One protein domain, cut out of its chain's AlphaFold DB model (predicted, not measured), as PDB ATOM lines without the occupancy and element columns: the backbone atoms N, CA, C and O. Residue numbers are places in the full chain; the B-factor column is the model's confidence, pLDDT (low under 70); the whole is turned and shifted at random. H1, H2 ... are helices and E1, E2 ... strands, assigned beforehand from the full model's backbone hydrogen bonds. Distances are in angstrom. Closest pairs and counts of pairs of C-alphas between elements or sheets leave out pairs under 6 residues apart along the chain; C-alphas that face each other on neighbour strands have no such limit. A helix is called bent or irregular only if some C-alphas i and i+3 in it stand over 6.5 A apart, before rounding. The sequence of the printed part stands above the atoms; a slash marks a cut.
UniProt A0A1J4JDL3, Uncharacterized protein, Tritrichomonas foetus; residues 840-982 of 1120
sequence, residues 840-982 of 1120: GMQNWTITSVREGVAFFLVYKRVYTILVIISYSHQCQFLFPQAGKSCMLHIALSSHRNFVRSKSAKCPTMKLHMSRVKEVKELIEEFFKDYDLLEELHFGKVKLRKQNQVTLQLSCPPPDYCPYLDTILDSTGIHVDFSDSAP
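AT A GLANCE: This is residues 840 to 982 of the 1120 residues of an uncharacterized protein of Tritrichomonas foetus (UniProt A0A1J4JDL3). Two strongly twisted sheets make the two ends of an elongated body, with the short helix H1 between them near its middle and the long helix H2 running past H1 from one sheet to the other. The 143 printed residues hold nine named strands and two named helices, in the order E1 E2 E3 E4 H1 E5 H2 E6 E7 E8 E9. The sheets run E1 E2 E3 E4 E5 and E6 E7 E8 E9, both antiparallel, and the class is mixed, helices and strands. The whole is compact, with a radius of gyration of the C-alphas of 16.6 A, and spans 56 by 35 by 25 A.

HOW THE PARTS SIT: E1, residues 844 to 846, E2, residues 854 to 859, E3, residues 863 to 871, and E4, residues 874 to 878, form a meander, each strand the antiparallel neighbour of the one before. E5, residues 908 to 912, is the antiparallel neighbour of E4. N 845 and O 858, N 857 and O 865, N 868 and O 876, and N 877 and O 909 are within hydrogen-bond range, each pair 2.9 A apart. Residues 899 to 900 pair antiparallel with residues 909 to 910 of E5. H1, residues 884 to 891, is on this sheet, over E3 at a height of 7.9 A; their closest C-alphas are those of Tyr 863 and Ser 885, 4.5 A apart. H2, residues 913 to 935, is on one face of it, making two layers, a sheet with a helix on one face. H1 and H2 touch, H2 with residues 922 to 926 alone; their closest C-alphas, those of Ala 891 and Ile 923, are 5.4 A apart. They run opposite ways at a steep tilt of 67 degrees, only just short of about perpendicular. E6, residues 942 to 946, E7, residues 950 to 955, E8, residues 964 to 969, and E9, residues 972 to 977, form a second meander. N 944 and O 952, N 953 and O 968, and N 967 and O 974 are within hydrogen-bond range, each pair 2.9 A apart. H1 and H2 are on the same face of this sheet, at heights of 9.0 A and 8.6 A. H2 runs along the strands, at 11 degrees to E8 on the local plane. In H1, 1 of 4 O i to N i+4 pairs and 4 of 5 O i to N i+3 pairs are within hydrogen-bond range; in H2, 17 of 19 O i to N i+4 pairs are.

IN THESE COORDINATES: E1 begins at C-alpha 844, (-33.046, 36.487, 52.083). E3 is 24.8 A long and H2 34.2 A; H2 is irregular, with C-alphas 914 and 917 7.1 A apart. E9 ends at C-alpha 977, (-33.545, 3.833, 38.673).

THE WHOLE: The C-alphas farthest apart, those of Glu 851 and Pro 982, are 57.8 A apart. The printed part has no cut. The link from H1 to E5 is long. Residues 902 to 905 and 946 to 949 have pLDDT under 70.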
ATOM      1  N   GLY A 840     -37.226  41.940  45.506       75.94
ATOM      2  CA  GLY A 840     -38.549  42.053  46.147       75.94
ATOM      3  C   GLY A 840     -38.973  40.813  46.953       75.94
ATOM      4  O   GLY A 840     -39.602  40.930  48.009       75.94
ATOM      5  N   MET A 841     -38.564  39.624  46.512       73.69
ATOM      6  CA  MET A 841     -38.711  38.348  47.199       73.69
ATOM      7  C   MET A 841     -37.934  38.344  48.521       73.69
ATOM      8  O   MET A 841     -36.709  38.245  48.544       73.69
ATOM      9  N   GLN A 842     -38.653  38.363  49.648       80.81
ATOM     10  CA  GLN A 842     -38.091  38.338  51.013       80.81
ATOM     11  C   GLN A 842     -37.508  36.966  51.425       80.81
ATOM     12  O   GLN A 842     -37.603  36.554  52.585       80.81
ATOM     13  N   ASN A 843     -36.925  36.236  50.471       92.56
ATOM     14  CA  ASN A 843     -36.279  34.950  50.699       92.56
ATOM     15  C   ASN A 843     -34.989  35.109  51.504       92.56
ATOM     16  O   ASN A 843     -34.701  34.262  52.345       92.56
ATOM     17  N   TRP A 844     -34.238  36.189  51.297       94.50
ATOM     18  CA  TRP A 844     -33.046  36.487  52.083       94.50
ATOM     19  C   TRP A 844     -33.318  37.542  53.144       94.50
ATOM     20  O   TRP A 844     -34.120  38.457  52.978       94.50
ATOM     21  N   THR A 845     -32.604  37.405  54.254       91.81
ATOM     22  CA  THR A 845     -32.505  38.423  55.295       91.81
ATOM     23  C   THR A 845     -31.062  38.491  55.779       91.81
ATOM     24  O   THR A 845     -30.395  37.466  55.929       91.81
ATOM     25  N   ILE A 846     -30.570  39.708  56.001       91.44
ATOM     26  CA  ILE A 846     -29.214  39.983  56.483       91.44
ATOM     27  C   ILE A 846     -29.338  40.479  57.927       91.44
ATOM     28  O   ILE A 846     -30.109  41.401  58.194       91.44
ATOM     29  N   THR A 847     -28.628  39.872  58.880       89.81
ATOM     30  CA  THR A 847     -28.662  40.330  60.282       89.81
ATOM     31  C   THR A 847     -27.780  41.558  60.509       89.81
ATOM     32  O   THR A 847     -26.891  41.857  59.714       89.81
ATOM     33  N   SER A 848     -27.949  42.213  61.661       83.62
ATOM     34  CA  SER A 848     -27.043  43.270  62.121       83.62
ATOM     35  C   SER A 848     -25.572  42.828  62.138       83.62
ATOM     36  O   SER A 848     -25.239  41.670  62.422       83.62
ATOM     37  N   VAL A 849     -24.689  43.777  61.825       81.88
ATOM     38  CA  VAL A 849     -23.247  43.555  61.674       81.88
ATOM     39  C   VAL A 849     -22.559  43.524  63.038       81.88
ATOM     40  O   VAL A 849     -22.526  44.527  63.753       81.88
ATOM     41  N   ARG A 850     -21.960  42.383  63.389       83.44
ATOM     42  CA  ARG A 850     -21.183  42.204  64.624       83.44
ATOM     43  C   ARG A 850     -19.744  42.706  64.471       83.44
ATOM     44  O   ARG A 850     -19.275  43.008  63.371       83.44
ATOM     45  N   GLU A 851     -19.030  42.783  65.592       74.06
ATOM     46  CA  GLU A 851     -17.590  43.063  65.624       74.06
ATOM     47  C   GLU A 851     -16.811  42.134  64.675       74.06
ATOM     48  O   GLU A 851     -17.142  40.958  64.519       74.06
ATOM     49  N   GLY A 852     -15.790  42.677  64.005       73.81
ATOM     50  CA  GLY A 852     -15.064  41.964  62.944       73.81
ATOM     51  C   GLY A 852     -15.816  41.860  61.609       73.81
ATOM     52  O   GLY A 852     -15.391  41.102  60.745       73.81
ATOM     53  N   VAL A 853     -16.918  42.605  61.444       81.75
ATOM     54  CA  VAL A 853     -17.739  42.670  60.217       81.75
ATOM     55  C   VAL A 853     -18.205  41.280  59.783       81.75
ATOM     56  O   VAL A 853     -18.099  40.836  58.636       81.75
ATOM     57  N   ALA A 854     -18.742  40.593  60.788       90.94
ATOM     58  CA  ALA A 854     -19.388  39.305  60.682       90.94
ATOM     59  C   ALA A 854     -20.909  39.476  60.792       90.94
ATOM     60  O   ALA A 854     -21.402  40.182  61.674       90.94
ATOM     61  N   PHE A 855     -21.660  38.822  59.916       93.31
ATOM     62  CA  PHE A 855     -23.121  38.880  59.882       93.31
ATOM     63  C   PHE A 855     -23.691  37.553  59.388       93.31
ATOM     64  O   PHE A 855     -22.994  36.761  58.756       93.31
ATOM     65  N   PHE A 856     -24.962  37.295  59.677       93.69
ATOM     66  CA  PHE A 856     -25.647  36.122  59.167       93.69
ATOM     67  C   PHE A 856     -26.481  36.486  57.937       93.69
ATOM     68  O   PHE A 856     -27.266  37.434  57.973       93.69
ATOM     69  N   LEU A 857     -26.328  35.703  56.870       94.25
ATOM     70  CA  LEU A 857     -27.323  35.587  55.809       94.25
ATOM     71  C   LEU A 857     -28.292  34.477  56.205       94.25
ATOM     72  O   LEU A 857     -27.852  33.374  56.537       94.25
ATOM     73  N   VAL A 858     -29.593  34.752  56.169       94.00
ATOM     74  CA  VAL A 858     -30.635  33.772  56.491       94.00
ATOM     75  C   VAL A 858     -31.606  33.652  55.319       94.00
ATOM     76  O   VAL A 858     -32.359  34.583  55.031       94.00
ATOM     77  N   TYR A 859     -31.590  32.489  54.667       94.69
ATOM     78  CA  TYR A 859     -32.461  32.123  53.552       94.69
ATOM     79  C   TYR A 859     -33.738  31.421  54.042       94.69
ATOM     80  O   TYR A 859     -33.694  30.592  54.961       94.69
ATOM     81  N   LYS A 860     -34.890  31.792  53.468       90.12
ATOM     82  CA  LYS A 860     -36.265  31.399  53.841       90.12
ATOM     83  C   LYS A 860     -36.547  31.435  55.355       90.12
ATOM     84  O   LYS A 860     -37.383  30.688  55.852       90.12
ATOM     85  N   ARG A 861     -35.836  32.285  56.116       89.88
ATOM     86  CA  ARG A 861     -35.842  32.343  57.601       89.88
ATOM     87  C   ARG A 861     -35.450  31.029  58.312       89.88
ATOM     88  O   ARG A 861     -35.707  30.883  59.503       89.88
ATOM     89  N   VAL A 862     -34.830  30.081  57.604       91.00
ATOM     90  CA  VAL A 862     -34.532  28.720  58.098       91.00
ATOM     91  C   VAL A 862     -33.054  28.349  57.958       91.00
ATOM     92  O   VAL A 862     -32.517  27.649  58.818       91.00
ATOM     93  N   TYR A 863     -32.394  28.794  56.888       94.38
ATOM     94  CA  TYR A 863     -31.051  28.352  56.519       94.38
ATOM     95  C   TYR A 863     -30.049  29.486  56.708       94.38
ATOM     96  O   TYR A 863     -30.112  30.500  56.021       94.38
ATOM     97  N   THR A 864     -29.111  29.308  57.634       94.88
ATOM     98  CA  THR A 864     -28.206  30.376  58.084       94.88
ATOM     99  C   THR A 864     -26.767  30.139  57.634       94.88
ATOM    100  O   THR A 864     -26.198  29.085  57.926       94.88
ATOM    101  N   ILE A 865     -26.148  31.150  57.020       95.06
ATOM    102  CA  ILE A 865     -24.711  31.215  56.722       95.06
ATOM    103  C   ILE A 865     -24.089  32.355  57.528       95.06
ATOM    104  O   ILE A 865     -24.632  33.457  57.549       95.06
ATOM    105  N   LEU A 866     -22.934  32.126  58.153       94.75
ATOM    106  CA  LEU A 866     -22.128  33.206  58.725       94.75
ATOM    107  C   LEU A 866     -21.182  33.746  57.646       94.75
ATOM    108  O   LEU A 866     -20.356  33.001  57.123       94.75
ATOM    109  N   VAL A 867     -21.281  35.033  57.335       95.06
ATOM    110  CA  VAL A 867     -20.389  35.739  56.410       95.06
ATOM    111  C   VAL A 867     -19.450  36.636  57.208       95.06
ATOM    112  O   VAL A 867     -19.878  37.332  58.125       95.06
ATOM    113  N   ILE A 868     -18.165  36.623  56.855       94.00
ATOM    114  CA  ILE A 868     -17.133  37.506  57.410       94.00
ATOM    115  C   ILE A 868     -16.465  38.243  56.249       94.00
ATOM    116  O   ILE A 868     -15.848  37.611  55.386       94.00
ATOM    117  N   ILE A 869     -16.558  39.572  56.212       91.19
ATOM    118  CA  ILE A 869     -15.838  40.378  55.217       91.19
ATOM    119  C   ILE A 869     -14.400  40.557  55.703       91.19
ATOM    120  O   ILE A 869     -14.147  41.227  56.698       91.19
ATOM    121  N   SER A 870     -13.452  39.923  55.012       86.56
ATOM    122  CA  SER A 870     -12.026  40.006  55.363       86.56
ATOM    123  C   SER A 870     -11.357  41.225  54.730       86.56
ATOM    124  O   SER A 870     -10.516  41.859  55.358       86.56
ATOM    125  N   TYR A 871     -11.729  41.543  53.485       85.12
ATOM    126  CA  TYR A 871     -11.190  42.655  52.701       85.12
ATOM    127  C   TYR A 871     -12.275  43.235  51.782       85.12
ATOM    128  O   TYR A 871     -13.261  42.560  51.490       85.12
ATOM    129  N   SER A 872     -12.044  44.429  51.223       82.62
ATOM    130  CA  SER A 872     -12.949  45.112  50.275       82.62
ATOM    131  C   SER A 872     -13.368  44.264  49.065       82.62
ATOM    132  O   SER A 872     -14.395  44.512  48.443       82.62
ATOM    133  N   HIS A 873     -12.570  43.253  48.729       87.44
ATOM    134  CA  HIS A 873     -12.745  42.379  47.576       87.44
ATOM    135  C   HIS A 873     -12.848  40.890  47.962       87.44
ATOM    136  O   HIS A 873     -12.979  40.050  47.076       87.44
ATOM    137  N   GLN A 874     -12.800  40.532  49.254       91.50
ATOM    138  CA  GLN A 874     -12.872  39.139  49.717       91.50
ATOM    139  C   GLN A 874     -13.749  38.965  50.958       91.50
ATOM    140  O   GLN A 874     -13.544  39.597  51.998       91.50
ATOM    141  N   CYS A 875     -14.657  38.000  50.872       94.00
ATOM    142  CA  CYS A 875     -15.481  37.533  51.978       94.00
ATOM    143  C   CYS A 875     -15.254  36.036  52.232       94.00
ATOM    144  O   CYS A 875     -14.742  35.298  51.386       94.00
ATOM    145  N   GLN A 876     -15.614  35.592  53.431       93.94
ATOM    146  CA  GLN A 876     -15.556  34.201  53.845       93.94
ATOM    147  C   GLN A 876     -16.947  33.763  54.299       93.94
ATOM    148  O   GLN A 876     -17.486  34.320  55.253       93.94
ATOM    149  N   PHE A 877     -17.504  32.752  53.639       93.88
ATOM    150  CA  PHE A 877     -18.735  32.085  54.053       93.88
ATOM    151  C   PHE A 877     -18.365  30.891  54.939       93.88
ATOM    152  O   PHE A 877     -17.500  30.082  54.585       93.88
ATOM    153  N   LEU A 878     -18.993  30.790  56.108       93.12
ATOM    154  CA  LEU A 878     -18.848  29.698  57.063       93.12
ATOM    155  C   LEU A 878     -20.200  28.991  57.178       93.12
ATOM    156  O   LEU A 878     -21.163  29.550  57.710       93.12
ATOM    157  N   PHE A 879     -20.265  27.759  56.677       90.12
ATOM    158  CA  PHE A 879     -21.501  26.978  56.664       90.12
ATOM    159  C   PHE A 879     -21.593  26.090  57.913       90.12
ATOM    160  O   PHE A 879     -20.612  25.414  58.252       90.12
ATOM    161  N   PRO A 880     -22.746  26.047  58.605       87.50
ATOM    162  CA  PRO A 880     -22.946  25.124  59.717       87.50
ATOM    163  C   PRO A 880     -22.849  23.663  59.260       87.50
ATOM    164  O   PRO A 880     -23.446  23.270  58.262       87.50
ATOM    165  N   GLN A 881     -22.131  22.831  60.019       83.06
ATOM    166  CA  GLN A 881     -22.019  21.391  59.734       83.06
ATOM    167  C   GLN A 881     -23.235  20.566  60.192       83.06
ATOM    168  O   GLN A 881     -23.346  19.396  59.832       83.06
ATOM    169  N   ALA A 882     -24.122  21.148  61.000       83.75
ATOM    170  CA  ALA A 882     -25.255  20.472  61.625       83.75
ATOM    171  C   ALA A 882     -26.528  21.329  61.546       83.75
ATOM    172  O   ALA A 882     -26.461  22.546  61.356       83.75
ATOM    173  N   GLY A 883     -27.687  20.686  61.718       88.50
ATOM    174  CA  GLY A 883     -28.998  21.310  61.518       88.50
ATOM    175  C   GLY A 883     -29.328  21.539  60.038       88.50
ATOM    176  O   GLY A 883     -28.558  21.164  59.157       88.50
ATOM    177  N   LYS A 884     -30.478  22.167  59.759       90.25
ATOM    178  CA  LYS A 884     -30.987  22.378  58.387       90.25
ATOM    179  C   LYS A 884     -30.000  23.132  57.483       90.25
ATOM    180  O   LYS A 884     -29.878  22.817  56.304       90.25
ATOM    181  N   SER A 885     -29.239  24.073  58.044       93.19
ATOM    182  CA  SER A 885     -28.239  24.870  57.322       93.19
ATOM    183  C   SER A 885     -27.101  24.062  56.681       93.19
ATOM    184  O   SER A 885     -26.389  24.615  55.849       93.19
ATOM    185  N   CYS A 886     -26.920  22.772  57.004       89.81
ATOM    186  CA  CYS A 886     -25.923  21.944  56.318       89.81
ATOM    187  C   CYS A 886     -26.238  21.745  54.821       89.81
ATOM    188  O   CYS A 886     -25.314  21.546  54.034       89.81
ATOM    189  N   MET A 887     -27.508  21.885  54.413       91.56
ATOM    190  CA  MET A 887     -27.946  21.842  53.011       91.56
ATOM    191  C   MET A 887     -27.274  22.929  52.152       91.56
ATOM    192  O   MET A 887     -26.896  22.669  51.015       91.56
ATOM    193  N   LEU A 888     -27.000  24.109  52.721       92.06
ATOM    194  CA  LEU A 888     -26.303  25.207  52.030       92.06
ATOM    195  C   LEU A 888     -24.876  24.828  51.599       92.06
ATOM    196  O   LEU A 888     -24.363  25.340  50.609       92.06
ATOM    197  N   HIS A 889     -24.223  23.919  52.330       89.56
ATOM    198  CA  HIS A 889     -22.900  23.424  51.957       89.56
ATOM    199  C   HIS A 889     -22.955  22.438  50.774       89.56
ATOM    200  O   HIS A 889     -21.944  22.265  50.097       89.56
ATOM    201  N   ILE A 890     -24.115  21.815  50.528       88.38
ATOM    202  CA  ILE A 890     -24.369  20.896  49.408       88.38
ATOM    203  C   ILE A 890     -24.597  21.691  48.126       88.38
ATOM    204  O   ILE A 890     -23.928  21.411  47.135       88.38
ATOM    205  N   ALA A 891     -25.433  22.736  48.187       89.69
ATOM    206  CA  ALA A 891     -25.716  23.659  47.082       89.69
ATOM    207  C   ALA A 891     -24.456  24.220  46.397       89.69
ATOM    208  O   ALA A 891     -24.424  24.430  45.191       89.69
ATOM    209  N   LEU A 892     -23.381  24.419  47.164       89.56
ATOM    210  CA  LEU A 892     -22.119  24.992  46.689       89.56
ATOM    211  C   LEU A 892     -21.011  23.937  46.501       89.56
ATOM    212  O   LEU A 892     -19.831  24.288  46.419       89.56
ATOM    213  N   SER A 893     -21.341  22.640  46.526       83.38
ATOM    214  CA  SER A 893     -20.347  21.600  46.825       83.38
ATOM    215  C   SER A 893     -19.465  21.147  45.661       83.38
ATOM    216  O   SER A 893     -18.292  20.847  45.900       83.38
ATOM    217  N   SER A 894     -19.991  21.117  44.433       72.62
ATOM    218  CA  SER A 894     -19.264  20.752  43.204       72.62
ATOM    219  C   SER A 894     -18.569  21.936  42.528       72.62
ATOM    220  O   SER A 894     -17.801  21.750  41.581       72.62
ATOM    221  N   HIS A 895     -18.850  23.162  42.977       80.12
ATOM    222  CA  HIS A 895     -18.574  24.347  42.185       80.12
ATOM    223  C   HIS A 895     -17.070  24.662  42.105       80.12
ATOM    224  O   HIS A 895     -16.431  25.077  43.077       80.12
ATOM    225  N   ARG A 896     -16.499  24.465  40.909       76.06
ATOM    226  CA  ARG A 896     -15.043  24.424  40.655       76.06
ATOM    227  C   ARG A 896     -14.297  25.704  41.052       76.06
ATOM    228  O   ARG A 896     -13.113  25.642  41.367       76.06
ATOM    229  N   ASN A 897     -14.985  26.847  41.064       77.00
ATOM    230  CA  ASN A 897     -14.392  28.159  41.338       77.00
ATOM    231  C   ASN A 897     -14.234  28.466  42.842       77.00
ATOM    232  O   ASN A 897     -13.645  29.488  43.202       77.00
ATOM    233  N   PHE A 898     -14.755  27.622  43.741       78.50
ATOM    234  CA  PHE A 898     -14.779  27.902  45.178       78.50
ATOM    235  C   PHE A 898     -13.644  27.202  45.934       78.50
ATOM    236  O   PHE A 898     -13.680  26.007  46.237       78.50
ATOM    237  N   VAL A 899     -12.625  27.982  46.305       72.56
ATOM    238  CA  VAL A 899     -11.472  27.495  47.073       72.56
ATOM    239  C   VAL A 899     -11.887  27.199  48.519       72.56
ATOM    240  O   VAL A 899     -11.946  28.085  49.378       72.56
ATOM    241  N   ARG A 900     -12.151  25.921  48.801       73.50
ATOM    242  CA  ARG A 900     -12.360  25.396  50.157       73.50
ATOM    243  C   ARG A 900     -11.057  25.432  50.953       73.50
ATOM    244  O   ARG A 900     -10.021  24.956  50.483       73.50
ATOM    245  N   SER A 901     -11.095  25.939  52.187       72.12
ATOM    246  CA  SER A 901      -9.934  25.817  53.077       72.12
ATOM    247  C   SER A 901      -9.762  24.364  53.546       72.12
ATOM    248  O   SER A 901     -10.718  23.710  53.955       72.12
ATOM    249  N   LYS A 902      -8.532  23.837  53.483       66.81
ATOM    250  CA  LYS A 902      -8.238  22.421  53.787       66.81
ATOM    251  C   LYS A 902      -8.229  22.077  55.289       66.81
ATOM    252  O   LYS A 902      -7.985  20.926  55.629       66.81
ATOM    253  N   SER A 903      -8.399  23.049  56.192       52.56
ATOM    254  CA  SER A 903      -7.856  22.954  57.561       52.56
ATOM    255  C   SER A 903      -8.805  23.346  58.704       52.56
ATOM    256  O   SER A 903      -8.325  23.715  59.776       52.56
ATOM    257  N   ALA A 904     -10.128  23.317  58.516       54.00
ATOM    258  CA  ALA A 904     -11.078  23.769  59.538       54.00
ATOM    259  C   ALA A 904     -12.177  22.742  59.860       54.00
ATOM    260  O   ALA A 904     -12.747  22.112  58.974       54.00
ATOM    261  N   LYS A 905     -12.551  22.666  61.148       67.94
ATOM    262  CA  LYS A 905     -13.726  21.925  61.661       67.94
ATOM    263  C   LYS A 905     -15.077  22.516  61.216       67.94
ATOM    264  O   LYS A 905     -16.117  22.091  61.697       67.94
ATOM    265  N   CYS A 906     -15.080  23.513  60.339       73.75
ATOM    266  CA  CYS A 906     -16.259  24.033  59.658       73.75
ATOM    267  C   CYS A 906     -15.853  24.292  58.204       73.75
ATOM    268  O   CYS A 906     -14.776  24.854  57.996       73.75
ATOM    269  N   PRO A 907     -16.657  23.900  57.200       80.19
ATOM    270  CA  PRO A 907     -16.357  24.215  55.813       80.19
ATOM    271  C   PRO A 907     -16.396  25.733  55.630       80.19
ATOM    272  O   PRO A 907     -17.426  26.378  55.838       80.19
ATOM    273  N   THR A 908     -15.247  26.304  55.268       88.62
ATOM    274  CA  THR A 908     -15.128  27.730  54.968       88.62
ATOM    275  C   THR A 908     -14.760  27.930  53.509       88.62
ATOM    276  O   THR A 908     -13.809  27.333  52.991       88.62
ATOM    277  N   MET A 909     -15.536  28.782  52.850       89.81
ATOM    278  CA  MET A 909     -15.366  29.159  51.457       89.81
ATOM    279  C   MET A 909     -14.888  30.603  51.414       89.81
ATOM    280  O   MET A 909     -15.575  31.491  51.917       89.81
ATOM    281  N   LYS A 910     -13.705  30.840  50.843       91.62
ATOM    282  CA  LYS A 910     -13.221  32.198  50.571       91.62
ATOM    283  C   LYS A 910     -13.598  32.577  49.149       91.62
ATOM    284  O   LYS A 910     -13.361  31.803  48.226       91.62
ATOM    285  N   LEU A 911     -14.184  33.757  48.997       92.19
ATOM    286  CA  LEU A 911     -14.820  34.192  47.764       92.19
ATOM    287  C   LEU A 911     -14.425  35.632  47.431       92.19
ATOM    288  O   LEU A 911     -14.383  36.493  48.312       92.19
ATOM    289  N   HIS A 912     -14.163  35.897  46.150       93.25
ATOM    290  CA  HIS A 912     -14.029  37.262  45.649       93.25
ATOM    291  C   HIS A 912     -15.403  37.944  45.586       93.25
ATOM    292  O   HIS A 912     -16.382  37.308  45.207       93.25
ATOM    293  N   MET A 913     -15.484  39.236  45.909       91.25
ATOM    294  CA  MET A 913     -16.765  39.947  46.029       91.25
ATOM    295  C   MET A 913     -17.626  39.836  44.760       91.25
ATOM    296  O   MET A 913     -18.804  39.520  44.849       91.25
ATOM    297  N   SER A 914     -17.029  39.946  43.567       92.00
ATOM    298  CA  SER A 914     -17.744  39.822  42.282       92.00
ATOM    299  C   SER A 914     -18.432  38.468  42.034       92.00
ATOM    300  O   SER A 914     -19.201  38.347  41.088       92.00
ATOM    301  N   ARG A 915     -18.135  37.442  42.840       93.69
ATOM    302  CA  ARG A 915     -18.689  36.083  42.740       93.69
ATOM    303  C   ARG A 915     -19.828  35.835  43.745       93.69
ATOM    304  O   ARG A 915     -20.372  34.740  43.801       93.69
ATOM    305  N   VAL A 916     -20.203  36.837  44.549       94.12
ATOM    306  CA  VAL A 916     -21.280  36.723  45.553       94.12
ATOM    307  C   VAL A 916     -22.653  36.488  44.905       94.12
ATOM    308  O   VAL A 916     -23.459  35.752  45.471       94.12
ATOM    309  N   LYS A 917     -22.902  37.039  43.708       94.69
ATOM    310  CA  LYS A 917     -24.154  36.830  42.958       94.69
ATOM    311  C   LYS A 917     -24.324  35.361  42.532       94.69
ATOM    312  O   LYS A 917     -25.337  34.760  42.857       94.69
ATOM    313  N   GLU A 918     -23.274  34.762  41.975       94.31
ATOM    314  CA  GLU A 918     -23.211  33.334  41.608       94.31
ATOM    315  C   GLU A 918     -23.489  32.415  42.819       94.31
ATOM    316  O   GLU A 918     -24.171  31.405  42.702       94.31
ATOM    317  N   VAL A 919     -23.034  32.787  44.025       93.88
ATOM    318  CA  VAL A 919     -23.353  32.046  45.264       93.88
ATOM    319  C   VAL A 919     -24.832  32.146  45.650       93.88
ATOM    320  O   VAL A 919     -25.380  31.168  46.155       93.88
ATOM    321  N   LYS A 920     -25.480  33.298  45.435       95.06
ATOM    322  CA  LYS A 920     -26.927  33.451  45.647       95.06
ATOM    323  C   LYS A 920     -27.702  32.564  44.670       95.06
ATOM    324  O   LYS A 920     -28.521  31.768  45.118       95.06
ATOM    325  N   GLU A 921     -27.387  32.668  43.381       93.88
ATOM    326  CA  GLU A 921     -28.048  31.941  42.290       93.88
ATOM    327  C   GLU A 921     -27.961  30.421  42.499       93.88
ATOM    328  O   GLU A 921     -28.991  29.754  42.546       93.88
ATOM    329  N   LEU A 922     -26.766  29.884  42.782       93.62
ATOM    330  CA  LEU A 922     -26.567  28.453  43.060       93.62
ATOM    331  C   LEU A 922     -27.356  27.945  44.280       93.62
ATOM    332  O   LEU A 922     -27.810  26.800  44.289       93.62
ATOM    333  N   ILE A 923     -27.516  28.768  45.324       94.69
ATOM    334  CA  ILE A 923     -28.328  28.405  46.496       94.69
ATOM    335  C   ILE A 923     -29.818  28.437  46.149       94.69
ATOM    336  O   ILE A 923     -30.554  27.537  46.549       94.69
ATOM    337  N   GLU A 924     -30.271  29.458  45.424       94.62
ATOM    338  CA  GLU A 924     -31.674  29.603  45.039       94.62
ATOM    339  C   GLU A 924     -32.122  28.518  44.064       94.62
ATOM    340  O   GLU A 924     -33.197  27.960  44.258       94.62
ATOM    341  N   GLU A 925     -31.304  28.171  43.070       93.88
ATOM    342  CA  GLU A 925     -31.552  27.019  42.203       93.88
ATOM    343  C   GLU A 925     -31.621  25.721  43.005       93.88
ATOM    344  O   GLU A 925     -32.641  25.047  42.960       93.88
ATOM    345  N   PHE A 926     -30.612  25.417  43.826       95.31
ATOM    346  CA  PHE A 926     -30.613  24.206  44.652       95.31
ATOM    347  C   PHE A 926     -31.867  24.078  45.534       95.31
ATOM    348  O   PHE A 926     -32.362  22.972  45.755       95.31
ATOM    349  N   PHE A 927     -32.399  25.194  46.041       95.31
ATOM    350  CA  PHE A 927     -33.658  25.167  46.777       95.31
ATOM    351  C   PHE A 927     -34.903  25.093  45.889       95.31
ATOM    352  O   PHE A 927     -35.878  24.515  46.350       95.31
ATOM    353  N   LYS A 928     -34.884  25.562  44.632       94.81
ATOM    354  CA  LYS A 928     -35.958  25.276  43.661       94.81
ATOM    355  C   LYS A 928     -36.049  23.775  43.366       94.81
ATOM    356  O   LYS A 928     -37.153  23.243  43.355       94.81
ATOM    357  N   ASP A 929     -34.921  23.085  43.193       95.88
ATOM    358  CA  ASP A 929     -34.883  21.620  43.045       95.88
ATOM    359  C   ASP A 929     -35.451  20.916  44.287       95.88
ATOM    360  O   ASP A 929     -36.252  19.989  44.186       95.88
ATOM    361  N   TYR A 930     -35.034  21.362  45.477       95.50
ATOM    362  CA  TYR A 930     -35.503  20.814  46.748       95.50
ATOM    363  C   TYR A 930     -37.017  21.008  46.923       95.50
ATOM    364  O   TYR A 930     -37.720  20.058  47.269       95.50
ATOM    365  N   ASP A 931     -37.517  22.219  46.656       95.56
ATOM    366  CA  ASP A 931     -38.944  22.546  46.708       95.56
ATOM    367  C   ASP A 931     -39.738  21.697  45.693       95.56
ATOM    368  O   ASP A 931     -40.826  21.223  46.014       95.56
ATOM    369  N   LEU A 932     -39.191  21.456  44.493       95.94
ATOM    370  CA  LEU A 932     -39.808  20.616  43.459       95.94
ATOM    371  C   LEU A 932     -39.904  19.145  43.890       95.94
ATOM    372  O   LEU A 932     -40.934  18.507  43.676       95.94
ATOM    373  N   LEU A 933     -38.865  18.594  44.523       96.56
ATOM    374  CA  LEU A 933     -38.916  17.234  45.071       96.56
ATOM    375  C   LEU A 933     -39.939  17.118  46.219       96.56
ATOM    376  O   LEU A 933     -40.624  16.099  46.325       96.56
ATOM    377  N   GLU A 934     -40.101  18.160  47.041       95.12
ATOM    378  CA  GLU A 934     -41.147  18.216  48.075       95.12
ATOM    379  C   GLU A 934     -42.561  18.336  47.457       95.12
ATOM    380  O   GLU A 934     -43.477  17.619  47.877       95.12
ATOM    381  N   GLU A 935     -42.738  19.142  46.400       95.31
ATOM    382  CA  GLU A 935     -43.984  19.236  45.615       95.31
ATOM    383  C   GLU A 935     -44.377  17.878  45.008       95.31
ATOM    384  O   GLU A 935     -45.537  17.473  45.079       95.31
ATOM    385  N   LEU A 936     -43.402  17.139  44.471       95.75
ATOM    386  CA  LEU A 936     -43.589  15.823  43.848       95.75
ATOM    387  C   LEU A 936     -43.690  14.662  44.860       95.75
ATOM    388  O   LEU A 936     -43.775  13.498  44.455       95.75
ATOM    389  N   HIS A 937     -43.760  14.980  46.156       96.25
ATOM    390  CA  HIS A 937     -43.950  14.053  47.276       96.25
ATOM    391  C   HIS A 937     -42.821  13.027  47.471       96.25
ATOM    392  O   HIS A 937     -43.064  11.941  48.005       96.25
ATOM    393  N   PHE A 938     -41.581  13.354  47.089       96.25
ATOM    394  CA  PHE A 938     -40.430  12.550  47.509       96.25
ATOM    395  C   PHE A 938     -40.318  12.558  49.039       96.25
ATOM    396  O   PHE A 938     -40.611  13.551  49.712       96.25
ATOM    397  N   GLY A 939     -39.913  11.426  49.615       91.69
ATOM    398  CA  GLY A 939     -39.904  11.275  51.066       91.69
ATOM    399  C   GLY A 939     -38.808  12.100  51.754       91.69
ATOM    400  O   GLY A 939     -37.914  12.671  51.132       91.69
ATOM    401  N   LYS A 940     -38.850  12.140  53.094       90.88
ATOM    402  CA  LYS A 940     -37.933  12.966  53.899       90.88
ATOM    403  C   LYS A 940     -36.464  12.684  53.576       90.88
ATOM    404  O   LYS A 940     -35.962  11.578  53.789       90.88
ATOM    405  N   VAL A 941     -35.793  13.744  53.144       89.88
ATOM    406  CA  VAL A 941     -34.425  13.733  52.636       89.88
ATOM    407  C   VAL A 941     -33.408  13.229  53.665       89.88
ATOM    408  O   VAL A 941     -33.403  13.645  54.828       89.88
ATOM    409  N   LYS A 942     -32.498  12.359  53.216       91.75
ATOM    410  CA  LYS A 942     -31.409  11.770  54.006       91.75
ATOM    411  C   LYS A 942     -30.055  12.210  53.449       91.75
ATOM    412  O   LYS A 942     -29.777  12.077  52.261       91.75
ATOM    413  N   LEU A 943     -29.173  12.699  54.320       88.62
ATOM    414  CA  LEU A 943     -27.810  13.081  53.938       88.62
ATOM    415  C   LEU A 943     -26.967  11.829  53.644       88.62
ATOM    416  O   LEU A 943     -26.594  11.104  54.572       88.62
ATOM    417  N   ARG A 944     -26.623  11.592  52.373       84.25
ATOM    418  CA  ARG A 944     -25.767  10.475  51.948       84.25
ATOM    419  C   ARG A 944     -24.305  10.933  51.959       84.25
ATOM    420  O   ARG A 944     -23.944  11.935  51.346       84.25
ATOM    421  N   LYS A 945     -23.447  10.204  52.680       77.25
ATOM    422  CA  LYS A 945     -21.990  10.422  52.695       77.25
ATOM    423  C   LYS A 945     -21.313   9.400  51.785       77.25
ATOM    424  O   LYS A 945     -20.874   8.357  52.263       77.25
ATOM    425  N   GLN A 946     -21.231   9.693  50.492       67.12
ATOM    426  CA  GLN A 946     -20.474   8.878  49.538       67.12
ATOM    427  C   GLN A 946     -19.014   9.359  49.487       67.12
ATOM    428  O   GLN A 946     -18.745  10.546  49.341       67.12
ATOM    429  N   ASN A 947     -18.065   8.435  49.666       60.66
ATOM    430  CA  ASN A 947     -16.630   8.581  49.372       60.66
ATOM    431  C   ASN A 947     -15.970   9.943  49.708       60.66
ATOM    432  O   ASN A 947     -15.263  10.509  48.882       60.66
ATOM    433  N   GLN A 948     -16.162  10.441  50.938       59.44
ATOM    434  CA  GLN A 948     -15.486  11.591  51.589       59.44
ATOM    435  C   GLN A 948     -15.502  12.984  50.907       59.44
ATOM    436  O   GLN A 948     -15.256  13.965  51.609       59.44
ATOM    437  N   VAL A 949     -15.767  13.116  49.605       63.44
ATOM    438  CA  VAL A 949     -15.456  14.339  48.829       63.44
ATOM    439  C   VAL A 949     -16.695  15.174  48.482       63.44
ATOM    440  O   VAL A 949     -16.640  16.408  48.550       63.44
ATOM    441  N   THR A 950     -17.819  14.531  48.162       75.19
ATOM    442  CA  THR A 950     -19.098  15.183  47.847       75.19
ATOM    443  C   THR A 950     -20.157  14.826  48.888       75.19
ATOM    444  O   THR A 950     -20.248  13.695  49.366       75.19
ATOM    445  N   LEU A 951     -20.944  15.821  49.295       83.62
ATOM    446  CA  LEU A 951     -22.151  15.608  50.090       83.62
ATOM    447  C   LEU A 951     -23.325  15.611  49.123       83.62
ATOM    448  O   LEU A 951     -23.379  16.486  48.266       83.62
ATOM    449  N   GLN A 952     -24.250  14.672  49.284       91.00
ATOM    450  CA  GLN A 952     -25.439  14.579  48.444       91.00
ATOM    451  C   GLN A 952     -26.675  14.316  49.309       91.00
ATOM    452  O   GLN A 952     -26.587  13.750  50.407       91.00
ATOM    453  N   LEU A 953     -27.835  14.748  48.824       92.00
ATOM    454  CA  LEU A 953     -29.131  14.516  49.444       92.00
ATOM    455  C   LEU A 953     -29.831  13.368  48.720       92.00
ATOM    456  O   LEU A 953     -30.233  13.520  47.576       92.00
ATOM    457  N   SER A 954     -29.990  12.225  49.383       94.44
ATOM    458  CA  SER A 954     -30.831  11.140  48.874       94.44
ATOM    459  C   SER A 954     -32.269  11.392  49.317       94.44
ATOM    460  O   SER A 954     -32.548  11.472  50.520       94.44
ATOM    461  N   CYS A 955     -33.166  11.539  48.350       95.00
ATOM    462  CA  CYS A 955     -34.596  11.689  48.576       95.00
ATOM    463  C   CYS A 955     -35.256  10.365  48.155       95.00
ATOM    464  O   CYS A 955     -35.189  10.011  46.977       95.00
ATOM    465  N   PRO A 956     -35.816   9.584  49.099       95.00
ATOM    466  CA  PRO A 956     -36.435   8.306  48.764       95.00
ATOM    467  C   PRO A 956     -37.657   8.511  47.851       95.00
ATOM    468  O   PRO A 956     -38.298   9.567  47.939       95.00
ATOM    469  N   PRO A 957     -37.995   7.513  47.013       96.00
ATOM    470  CA  PRO A 957     -39.076   7.598  46.037       96.00
ATOM    471  C   PRO A 957     -40.413   8.015  46.664       96.00
ATOM    472  O   PRO A 957     -40.677   7.680  47.824       96.00
ATOM    473  N   PRO A 958     -41.291   8.684  45.898       96.44
ATOM    474  CA  PRO A 958     -42.676   8.866  46.297       96.44
ATOM    475  C   PRO A 958     -43.435   7.532  46.201       96.44
ATOM    476  O   PRO A 958     -43.141   6.696  45.342       96.44
ATOM    477  N   ASP A 959     -44.470   7.353  47.024       95.88
ATOM    478  CA  ASP A 959     -45.210   6.081  47.138       95.88
ATOM    479  C   ASP A 959     -45.814   5.582  45.805       95.88
ATOM    480  O   ASP A 959     -45.969   4.379  45.595       95.88
ATOM    481  N   TYR A 960     -46.131   6.495  44.878       94.75
ATOM    482  CA  TYR A 960     -46.676   6.175  43.550       94.75
ATOM    483  C   TYR A 960     -45.609   5.791  42.503       94.75
ATOM    484  O   TYR A 960     -45.960   5.353  41.408       94.75
ATOM    485  N   CYS A 961     -44.316   5.950  42.810       95.75
ATOM    486  CA  CYS A 961     -43.194   5.659  41.911       95.75
ATOM    487  C   CYS A 961     -42.013   5.016  42.685       95.75
ATOM    488  O   CYS A 961     -40.919   5.577  42.735       95.75
ATOM    489  N   PRO A 962     -42.201   3.832  43.310       96.31
ATOM    490  CA  PRO A 962     -41.277   3.261  44.306       96.31
ATOM    491  C   PRO A 962     -39.918   2.779  43.759       96.31
ATOM    492  O   PRO A 962     -39.088   2.289  44.518       96.31
ATOM    493  N   TYR A 963     -39.695   2.871  42.450       95.25
ATOM    494  CA  TYR A 963     -38.503   2.397  41.735       95.25
ATOM    495  C   TYR A 963     -37.567   3.543  41.292       95.25
ATOM    496  O   TYR A 963     -36.699   3.344  40.440       95.25
ATOM    497  N   LEU A 964     -37.784   4.744  41.838       95.75
ATOM    498  CA  LEU A 964     -37.181   6.008  41.421       95.75
ATOM    499  C   LEU A 964     -36.532   6.728  42.618       95.75
ATOM    500  O   LEU A 964     -37.147   7.589  43.247       95.75
ATOM    501  N   ASP A 965     -35.291   6.376  42.942       94.19
ATOM    502  CA  ASP A 965     -34.509   7.142  43.915       94.19
ATOM    503  C   ASP A 965     -34.050   8.462  43.272       94.19
ATOM    504  O   ASP A 965     -33.715   8.510  42.088       94.19
ATOM    505  N   THR A 966     -33.996   9.551  44.043       96.12
ATOM    506  CA  THR A 966     -33.345  10.788  43.580       96.12
ATOM    507  C   THR A 966     -32.178  11.182  44.469       96.12
ATOM    508  O   THR A 966     -32.194  11.043  45.698       96.12
ATOM    509  N   ILE A 967     -31.139  11.699  43.819       94.88
ATOM    510  CA  ILE A 967     -29.973  12.296  44.450       94.88
ATOM    511  C   ILE A 967     -29.947  13.767  44.044       94.88
ATOM    512  O   ILE A 967     -29.674  14.097  42.899       94.88
ATOM    513  N   LEU A 968     -30.215  14.659  44.993       95.00
ATOM    514  CA  LEU A 968     -30.058  16.096  44.809       95.00
ATOM    515  C   LEU A 968     -28.650  16.516  45.246       95.00
ATOM    516  O   LEU A 968     -28.232  16.278  46.388       95.00
ATOM    517  N   ASP A 969     -27.925  17.179  44.351       93.25
ATOM    518  CA  ASP A 969     -26.671  17.848  44.672       93.25
ATOM    519  C   ASP A 969     -26.543  19.222  43.993       93.25
ATOM    520  O   ASP A 969     -27.506  19.801  43.495       93.25
ATOM    521  N   SER A 970     -25.353  19.815  44.054       90.31
ATOM    522  CA  SER A 970     -25.078  21.146  43.504       90.31
ATOM    523  C   SER A 970     -25.229  21.271  41.984       90.31
ATOM    524  O   SER A 970     -25.326  22.402  41.519       90.31
ATOM    525  N   THR A 971     -25.222  20.180  41.206       91.38
ATOM    526  CA  THR A 971     -25.451  20.265  39.748       91.38
ATOM    527  C   THR A 971     -26.906  20.051  39.348       91.38
ATOM    528  O   THR A 971     -27.243  20.361  38.213       91.38
ATOM    529  N   GLY A 972     -27.757  19.541  40.242       94.06
ATOM    530  CA  GLY A 972     -29.174  19.328  39.957       94.06
ATOM    531  C   GLY A 972     -29.787  18.141  40.698       94.06
ATOM    532  O   GLY A 972     -29.167  17.530  41.578       94.06
ATOM    533  N   ILE A 973     -31.004  17.793  40.279       96.12
ATOM    534  CA  ILE A 973     -31.654  16.515  40.573       96.12
ATOM    535  C   ILE A 973     -31.075  15.447  39.639       96.12
ATOM    536  O   ILE A 973     -31.227  15.540  38.425       96.12
ATOM    537  N   HIS A 974     -30.478  14.404  40.206       95.06
ATOM    538  CA  HIS A 974     -30.117  13.177  39.494       95.06
ATOM    539  C   HIS A 974     -31.130  12.084  39.836       95.06
ATOM    540  O   HIS A 974     -31.510  11.926  41.001       95.06
ATOM    541  N   VAL A 975     -31.566  11.327  38.832       96.12
ATOM    542  CA  VAL A 975     -32.535  10.236  38.982       96.12
ATOM    543  C   VAL A 975     -31.809   8.894  38.873       96.12
ATOM    544  O   VAL A 975     -31.258   8.570  37.823       96.12
ATOM    545  N   ASP A 976     -31.854   8.103  39.945       95.12
ATOM    546  CA  ASP A 976     -31.376   6.721  39.981       95.12
ATOM    547  C   ASP A 976     -32.577   5.768  39.839       95.12
ATOM    548  O   ASP A 976     -33.567   5.848  40.571       95.12
ATOM    549  N   PHE A 977     -32.490   4.821  38.907       95.94
ATOM    550  CA  PHE A 977     -33.545   3.833  38.673       95.94
ATOM    551  C   PHE A 977     -33.187   2.487  39.294       95.94
ATOM    552  O   PHE A 977     -32.072   1.997  39.112       95.94
ATOM    553  N   SER A 978     -34.155   1.814  39.918       94.94
ATOM    554  CA  SER A 978     -33.989   0.393  40.232       94.94
ATOM    555  C   SER A 978     -33.928  -0.454  38.950       94.94
ATOM    556  O   SER A 978     -34.432  -0.075  37.882       94.94
ATOM    557  N   ASP A 979     -33.387  -1.670  39.052       94.44
ATOM    558  CA  ASP A 979     -33.428  -2.642  37.950       94.44
ATOM    559  C   ASP A 979     -34.868  -2.902  37.476       94.44
ATOM    560  O   ASP A 979     -35.117  -2.984  36.272       94.44
ATOM    561  N   SER A 980     -35.823  -2.902  38.412       95.81
ATOM    562  CA  SER A 980     -37.261  -3.083  38.179       95.81
ATOM    563  C   SER A 980     -38.008  -1.864  37.617       95.81
ATOM    564  O   SER A 980     -39.188  -2.003  37.289       95.81
ATOM    565  N   ALA A 981     -37.383  -0.686  37.487       96.19
ATOM    566  CA  ALA A 981     -38.081   0.492  36.967       96.19
ATOM    567  C   ALA A 981     -38.508   0.297  35.490       96.19
ATOM    568  O   ALA A 981     -37.717  -0.211  34.685       96.19
ATOM    569  N   PRO A 982     -39.728   0.711  35.091       96.31
ATOM    570  CA  PRO A 982     -40.221   0.519  33.731       96.31
ATOM    571  C   PRO A 982     -39.362   1.209  32.662       96.31
ATOM    572  O   PRO A 982     -38.938   2.352  32.837       96.31
TER     573      PRO A 982